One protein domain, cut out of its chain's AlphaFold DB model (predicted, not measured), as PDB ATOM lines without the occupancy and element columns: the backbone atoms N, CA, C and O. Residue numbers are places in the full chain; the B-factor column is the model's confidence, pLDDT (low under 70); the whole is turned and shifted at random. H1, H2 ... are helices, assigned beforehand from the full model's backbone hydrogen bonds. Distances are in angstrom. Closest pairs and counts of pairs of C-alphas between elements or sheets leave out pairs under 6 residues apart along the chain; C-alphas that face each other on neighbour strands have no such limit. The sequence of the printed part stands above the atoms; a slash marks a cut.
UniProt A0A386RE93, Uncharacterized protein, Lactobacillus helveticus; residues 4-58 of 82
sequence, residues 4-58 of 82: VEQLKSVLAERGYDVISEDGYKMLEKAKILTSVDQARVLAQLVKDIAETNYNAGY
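What this domain is: This is residues 4 to 58 of the 82 residues of an uncharacterized protein of Lactobacillus helveticus (UniProt A0A386RE93). One long helix, H3, makes the longest axis, and the short helix H1 packs slantwise on its first half; a second short helix, H2, lies off to the side, and the three centres make a triangle. Residues 52 to 58 of H3 stick out at one end. The printed part has 55 residues with three named helices, in the order H1, H2, H3, and no named strand; the class is all helix. It is compact, with a radius of gyration of the C-alphas of 11.5 A, but elongated in outline, spanning 35 by 21 by 17 A.

How they stand to each other: H1, residues 4 to 13, and H2, residues 21 to 30, only just touch, with 3 pairs of C-alphas within 8 A; the closest are those of Val 4 and Glu 28, 6.6 A apart. They run opposite ways at a shallow tilt of 33 degrees, only just short of steep, and form a helical hairpin. H3, residues 36 to 58, touches H1, the closest C-alphas being those of Leu 7 and Ala 39, 5.0 A apart. H1 and H3 run the same way at a steep tilt of 41 degrees. H2 and H3 are apart. In H1, H2 and H3 every O i to N i+4 pair is within hydrogen-bond range.

Where its parts are: H1 begins at C-alpha 4, (5.305, -12.966, 39.181), and is 14.3 A long from first to last C-alpha. H2 begins at C-alpha 21, (-2.607, -13.321, 46.720), and is also 14.3 A long. H3 measures 32.9 A and ends at C-alpha 58, (6.872, 5.276, 63.703).

The domain as a whole: The two C-alphas farthest apart are those of Thr 34 and Tyr 58, at 35.8 A. The link from H1 to H2 is short, with 7 residues, and the link from H2 to H3 is tight, with 5. The printed part has no cut. Its mean pLDDT is 90.0, and no printed residue is under 70.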
ATOM      1  N   VAL A   4       6.078 -13.134  37.937       93.00
ATOM      2  CA  VAL A   4       5.305 -12.966  39.181       93.00
ATOM      3  C   VAL A   4       5.832 -13.854  40.314       93.00
ATOM      4  O   VAL A   4       5.948 -13.395  41.446       93.00
ATOM      5  N   GLU A   5       6.247 -15.087  40.014       92.00
ATOM      6  CA  GLU A   5       6.900 -15.971  40.993       92.00
ATOM      7  C   GLU A   5       8.226 -15.371  41.487       92.00
ATOM      8  O   GLU A   5       8.520 -15.419  42.681       92.00
ATOM      9  N   GLN A   6       8.996 -14.739  40.592       92.56
ATOM     10  CA  GLN A   6      10.213 -14.013  40.962       92.56
ATOM     11  C   GLN A   6       9.910 -12.837  41.892       92.56
ATOM     12  O   GLN A   6      10.622 -12.656  42.876       92.56
ATOM     13  N   LEU A   7       8.881 -12.036  41.591       94.19
ATOM     14  CA  LEU A   7       8.461 -10.930  42.455       94.19
ATOM     15  C   LEU A   7       8.121 -11.437  43.860       94.19
ATOM     16  O   LEU A   7       8.643 -10.905  44.837       94.19
ATOM     17  N   LYS A   8       7.299 -12.490  43.946       94.00
ATOM     18  CA  LYS A   8       6.875 -13.095  45.213       94.00
ATOM     19  C   LYS A   8       8.071 -13.590  46.032       94.00
ATOM     20  O   LYS A   8       8.184 -13.263  47.207       94.00
ATOM     21  N   SER A   9       9.002 -14.308  45.399       92.56
ATOM     22  CA  SER A   9      10.242 -14.775  46.041       92.56
ATOM     23  C   SER A   9      11.091 -13.615  46.573       92.56
ATOM     24  O   SER A   9      11.481 -13.637  47.738       92.56
ATOM     25  N   VAL A  10      11.319 -12.568  45.773       91.56
ATOM     26  CA  VAL A  10      12.159 -11.427  46.183       91.56
ATOM     27  C   VAL A  10      11.530 -10.640  47.334       91.56
ATOM     28  O   VAL A  10      12.247 -10.192  48.229       91.56
ATOM     29  N   LEU A  11      10.209 -10.447  47.326       92.81
ATOM     30  CA  LEU A  11       9.516  -9.743  48.407       92.81
ATOM     31  C   LEU A  11       9.498 -10.559  49.702       92.81
ATOM     32  O   LEU A  11       9.765  -9.997  50.766       92.81
ATOM     33  N   ALA A  12       9.265 -11.871  49.613       90.88
ATOM     34  CA  ALA A  12       9.285 -12.771  50.763       90.88
ATOM     35  C   ALA A  12      10.675 -12.850  51.415       90.88
ATOM     36  O   ALA A  12      10.791 -12.676  52.626       90.88
ATOM     37  N   GLU A  13      11.740 -13.026  50.623       89.12
ATOM     38  CA  GLU A  13      13.130 -13.072  51.117       89.12
ATOM     39  C   GLU A  13      13.542 -11.800  51.862       89.12
ATOM     40  O   GLU A  13      14.369 -11.838  52.771       89.12
ATOM     41  N   ARG A  14      12.967 -10.661  51.473       83.81
ATOM     42  CA  ARG A  14      13.289  -9.355  52.046       83.81
ATOM     43  C   ARG A  14      12.334  -8.930  53.166       83.81
ATOM     44  O   ARG A  14      12.554  -7.879  53.752       83.81
ATOM     45  N   GLY A  15      11.294  -9.714  53.466       86.25
ATOM     46  CA  GLY A  15      10.302  -9.380  54.492       86.25
ATOM     47  C   GLY A  15       9.328  -8.259  54.105       86.25
ATOM     48  O   GLY A  15       8.718  -7.662  54.988       86.25
ATOM     49  N   TYR A  16       9.162  -7.976  52.807       88.31
ATOM     50  CA  TYR A  16       8.246  -6.945  52.290       88.31
ATOM     51  C   TYR A  16       7.103  -7.544  51.461       88.31
ATOM     52  O   TYR A  16       6.588  -6.887  50.554       88.31
ATOM     53  N   ASP A  17       6.706  -8.791  51.728       85.38
ATOM     54  CA  ASP A  17       5.557  -9.409  51.058       85.38
ATOM     55  C   ASP A  17       4.239  -8.811  51.573       85.38
ATOM     56  O   ASP A  17       3.545  -9.364  52.421       85.38
ATOM     57  N   VAL A  18       3.947  -7.603  51.092       86.75
ATOM     58  CA  VAL A  18       2.761  -6.810  51.436       86.75
ATOM     59  C   VAL A  18       1.694  -6.859  50.339       86.75
ATOM     60  O   VAL A  18       0.654  -6.211  50.451       86.75
ATOM     61  N   ILE A  19       1.945  -7.606  49.258       91.75
ATOM     62  CA  ILE A  19       0.991  -7.815  48.168       91.75
ATOM     63  C   ILE A  19       0.135  -9.037  48.514       91.75
ATOM     64  O   ILE A  19       0.648 -10.103  48.833       91.75
ATOM     65  N   SER A  20      -1.188  -8.903  48.432       93.44
ATOM     66  CA  SER A  20      -2.096 -10.032  48.658       93.44
ATOM     67  C   SER A  20      -2.056 -11.045  47.507       93.44
ATOM     68  O   SER A  20      -1.739 -10.705  46.365       93.44
ATOM     69  N   GLU A  21      -2.474 -12.289  47.766       93.25
ATOM     70  CA  GLU A  21      -2.607 -13.321  46.720       93.25
ATOM     71  C   GLU A  21      -3.478 -12.865  45.539       93.25
ATOM     72  O   GLU A  21      -3.166 -13.151  44.384       93.25
ATOM     73  N   ASP A  22      -4.552 -12.115  45.795       95.88
ATOM     74  CA  ASP A  22      -5.391 -11.579  44.721       95.88
ATOM     75  C   ASP A  22      -4.677 -10.484  43.921       95.88
ATOM     76  O   ASP A  22      -4.819 -10.433  42.698       95.88
ATOM     77  N   GLY A  23      -3.836  -9.670  44.568       94.38
ATOM     78  CA  GLY A  23      -2.953  -8.727  43.885       94.38
ATOM     79  C   GLY A  23      -1.984  -9.432  42.933       94.38
ATOM     80  O   GLY A  23      -1.852  -9.029  41.776       94.38
ATOM     81  N   TYR A  24      -1.378 -10.542  43.364       94.56
ATOM     82  CA  TYR A  24      -0.528 -11.361  42.494       94.56
ATOM     83  C   TYR A  24      -1.301 -11.946  41.303       94.56
ATOM     84  O   TYR A  24      -0.839 -11.838  40.164       94.56
ATOM     85  N   LYS A  25      -2.512 -12.479  41.521       94.75
ATOM     86  CA  LYS A  25      -3.377 -12.961  40.426       94.75
ATOM     87  C   LYS A  25      -3.726 -11.850  39.434       94.75
ATOM     88  O   LYS A  25      -3.786 -12.099  38.230       94.75
ATOM     89  N   MET A  26      -3.963 -10.625  39.911       95.12
ATOM     90  CA  MET A  26      -4.215  -9.471  39.041       95.12
ATOM     91  C   MET A  26      -2.997  -9.144  38.172       95.12
ATOM     92  O   MET A  26      -3.163  -8.930  36.970       95.12
ATOM     93  N   LEU A  27      -1.785  -9.165  38.741       93.75
ATOM     94  CA  LEU A  27      -0.536  -8.963  37.997       93.75
ATOM     95  C   LEU A  27      -0.332 -10.036  36.915       93.75
ATOM     96  O   LEU A  27       0.027  -9.697  35.784       93.75
ATOM     97  N   GLU A  28      -0.613 -11.307  37.228       92.00
ATOM     98  CA  GLU A  28      -0.561 -12.404  36.250       92.00
ATOM     99  C   GLU A  28      -1.589 -12.221  35.131       92.00
ATOM    100  O   GLU A  28      -1.245 -12.283  33.949       92.00
ATOM    101  N   LYS A  29      -2.853 -11.961  35.491       93.94
ATOM    102  CA  LYS A  29      -3.957 -11.825  34.531       93.94
ATOM    103  C   LYS A  29      -3.747 -10.643  33.586       93.94
ATOM    104  O   LYS A  29      -4.012 -10.764  32.391       93.94
ATOM    105  N   ALA A  30      -3.276  -9.517  34.116       94.38
ATOM    106  CA  ALA A  30      -3.033  -8.303  33.345       94.38
ATOM    107  C   ALA A  30      -1.729  -8.353  32.530       94.38
ATOM    108  O   ALA A  30      -1.518  -7.487  31.686       94.38
ATOM    109  N   LYS A  31      -0.864  -9.356  32.757       91.38
ATOM    110  CA  LYS A  31       0.437  -9.517  32.080       91.38
ATOM    111  C   LYS A  31       1.314  -8.261  32.158       91.38
ATOM    112  O   LYS A  31       2.032  -7.941  31.215       91.38
ATOM    113  N   ILE A  32       1.258  -7.553  33.288       88.81
ATOM    114  CA  ILE A  32       2.029  -6.316  33.505       88.81
ATOM    115  C   ILE A  32       3.522  -6.633  33.679       88.81
ATOM    116  O   ILE A  32       4.375  -5.858  33.258       88.81
ATOM    117  N   LEU A  33       3.835  -7.792  34.267       91.44
ATOM    118  CA  LEU A  33       5.197  -8.291  34.434       91.44
ATOM    119  C   LEU A  33       5.486  -9.364  33.385       91.44
ATOM    120  O   LEU A  33       5.081 -10.518  33.525       91.44
ATOM    121  N   THR A  34       6.198  -8.979  32.333       90.56
ATOM    122  CA  THR A  34       6.623  -9.857  31.239       90.56
ATOM    123  C   THR A  34       8.098 -10.242  31.325       90.56
ATOM    124  O   THR A  34       8.516 -11.175  30.641       90.56
ATOM    125  N   SER A  35       8.886  -9.595  32.195       93.19
ATOM    126  CA  SER A  35      10.303  -9.909  32.402       93.19
ATOM    127  C   SER A  35      10.717  -9.954  33.876       93.19
ATOM    128  O   SER A  35      10.074  -9.388  34.761       93.19
ATOM    129  N   VAL A  36      11.841 -10.629  34.136       90.19
ATOM    130  CA  VAL A  36      12.473 -10.694  35.465       90.19
ATOM    131  C   VAL A  36      12.916  -9.311  35.942       90.19
ATOM    132  O   VAL A  36      12.780  -9.000  37.123       90.19
ATOM    133  N   ASP A  37      13.403  -8.454  35.045       92.31
ATOM    134  CA  ASP A  37      13.853  -7.115  35.427       92.31
ATOM    135  C   ASP A  37      12.685  -6.221  35.845       92.31
ATOM    136  O   ASP A  37      12.798  -5.501  36.834       92.31
ATOM    137  N   GLN A  38      11.525  -6.337  35.193       94.00
ATOM    138  CA  GLN A  38      10.313  -5.655  35.655       94.00
ATOM    139  C   GLN A  38       9.892  -6.132  37.052       94.00
ATOM    140  O   GLN A  38       9.516  -5.314  37.889       94.00
ATOM    141  N   ALA A  39      10.001  -7.436  37.330       93.00
ATOM    142  CA  ALA A  39       9.713  -7.977  38.657       93.00
ATOM    143  C   ALA A  39      10.668  -7.411  39.723       93.00
ATOM    144  O   ALA A  39      10.227  -7.052  40.811       93.00
ATOM    145  N   ARG A  40      11.961  -7.258  39.402       91.38
ATOM    146  CA  ARG A  40      12.955  -6.634  40.294       91.38
ATOM    147  C   ARG A  40      12.665  -5.158  40.551       91.38
ATOM    148  O   ARG A  40      12.739  -4.726  41.698       91.38
ATOM    149  N   VAL A  41      12.323  -4.402  39.506       94.25
ATOM    150  CA  VAL A  41      11.944  -2.985  39.622       94.25
ATOM    151  C   VAL A  41      10.718  -2.842  40.522       94.25
ATOM    152  O   VAL A  41      10.740  -2.050  41.459       94.25
ATOM    153  N   LEU A  42       9.675  -3.648  40.298       94.69
ATOM    154  CA  LEU A  42       8.473  -3.589  41.125       94.69
ATOM    155  C   LEU A  42       8.754  -3.996  42.577       94.69
ATOM    156  O   LEU A  42       8.261  -3.341  43.489       94.69
ATOM    157  N   ALA A  43       9.584  -5.019  42.803       93.56
ATOM    158  CA  ALA A  43       9.987  -5.411  44.150       93.56
ATOM    159  C   ALA A  43      10.685  -4.264  44.899       93.56
ATOM    160  O   ALA A  43      10.443  -4.062  46.088       93.56
ATOM    161  N   GLN A  44      11.528  -3.494  44.201       94.38
ATOM    162  CA  GLN A  44      12.190  -2.326  44.776       94.38
ATOM    163  C   GLN A  44      11.186  -1.220  45.129       94.38
ATOM    164  O   GLN A  44      11.227  -0.707  46.239       94.38
ATOM    165  N   LEU A  45      10.233  -0.917  44.242       94.44
ATOM    166  CA  LEU A  45       9.201   0.093  44.510       94.44
ATOM    167  C   LEU A  45       8.319  -0.277  45.710       94.44
ATOM    168  O   LEU A  45       8.005   0.573  46.540       94.44
ATOM    169  N   VAL A  46       7.929  -1.550  45.823       93.62
ATOM    170  CA  VAL A  46       7.138  -2.052  46.958       93.62
ATOM    171  C   VAL A  46       7.913  -1.907  48.264       93.62
ATOM    172  O   VAL A  46       7.346  -1.445  49.254       93.62
ATOM    173  N   LYS A  47       9.209  -2.242  48.259       90.81
ATOM    174  CA  LYS A  47      10.096  -2.022  49.403       90.81
ATOM    175  C   LYS A  47      10.118  -0.543  49.808       90.81
ATOM    176  O   LYS A  47       9.874  -0.242  50.972       90.81
ATOM    177  N   ASP A  48      10.370   0.361  48.864       90.69
ATOM    178  CA  ASP A  48      10.510   1.796  49.151       90.69
ATOM    179  C   ASP A  48       9.220   2.374  49.768       90.69
ATOM    180  O   ASP A  48       9.261   3.160  50.720       90.69
ATOM    181  N   ILE A  49       8.053   1.936  49.277       89.56
ATOM    182  CA  ILE A  49       6.744   2.312  49.831       89.56
ATOM    183  C   ILE A  49       6.555   1.733  51.240       89.56
ATOM    184  O   ILE A  49       6.118   2.449  52.143       89.56
ATOM    185  N   ALA A  50       6.879   0.454  51.445       87.44
ATOM    186  CA  ALA A  50       6.742  -0.198  52.745       87.44
ATOM    187  C   ALA A  50       7.620   0.472  53.817       87.44
ATOM    188  O   ALA A  50       7.136   0.752  54.914       87.44
ATOM    189  N   GLU A  51       8.871   0.803  53.489       87.31
ATOM    190  CA  GLU A  51       9.786   1.514  54.390       87.31
ATOM    191  C   GLU A  51       9.309   2.939  54.683       87.31
ATOM    192  O   GLU A  51       9.323   3.376  55.834       87.31
ATOM    193  N   THR A  52       8.820   3.653  53.665       85.69
ATOM    194  CA  THR A  52       8.258   5.000  53.839       85.69
ATOM    195  C   THR A  52       7.059   4.977  54.789       85.69
ATOM    196  O   THR A  52       6.987   5.790  55.713       85.69
ATOM    197  N   ASN A  53       6.146   4.017  54.619       80.94
ATOM    198  CA  ASN A  53       4.970   3.864  55.475       80.94
ATOM    199  C   ASN A  53       5.339   3.469  56.911       80.94
ATOM    200  O   ASN A  53       4.774   4.022  57.857       80.94
ATOM    201  N   TYR A  54       6.297   2.555  57.084       78.44
ATOM    202  CA  TYR A  54       6.800   2.177  58.406       78.44
ATOM    203  C   TYR A  54       7.400   3.385  59.138       78.44
ATOM    204  O   TYR A  54       7.025   3.671  60.276       78.44
ATOM    205  N   ASN A  55       8.264   4.147  58.463       76.31
ATOM    206  CA  ASN A  55       8.915   5.323  59.040       76.31
ATOM    207  C   ASN A  55       7.911   6.433  59.378       76.31
ATOM    208  O   ASN A  55       7.997   7.033  60.450       76.31
ATOM    209  N   ALA A  56       6.928   6.682  58.508       74.06
ATOM    210  CA  ALA A  56       5.869   7.653  58.769       74.06
ATOM    211  C   ALA A  56       5.011   7.254  59.982       74.06
ATOM    212  O   ALA A  56       4.704   8.098  60.826       74.06
ATOM    213  N   GLY A  57       4.660   5.968  60.100       74.81
ATOM    214  CA  GLY A  57       3.922   5.431  61.244       74.81
ATOM    215  C   GLY A  57       4.704   5.535  62.555       74.81
ATOM    216  O   GLY A  57       4.160   6.002  63.555       74.81
ATOM    217  N   TYR A  58       5.988   5.166  62.540       73.00
ATOM    218  CA  TYR A  58       6.872   5.276  63.703       73.00
ATOM    219  C   TYR A  58       7.011   6.728  64.178       73.00
ATOM    220  O   TYR A  58       6.822   7.019  65.359       73.00
TER     221      TYR A  58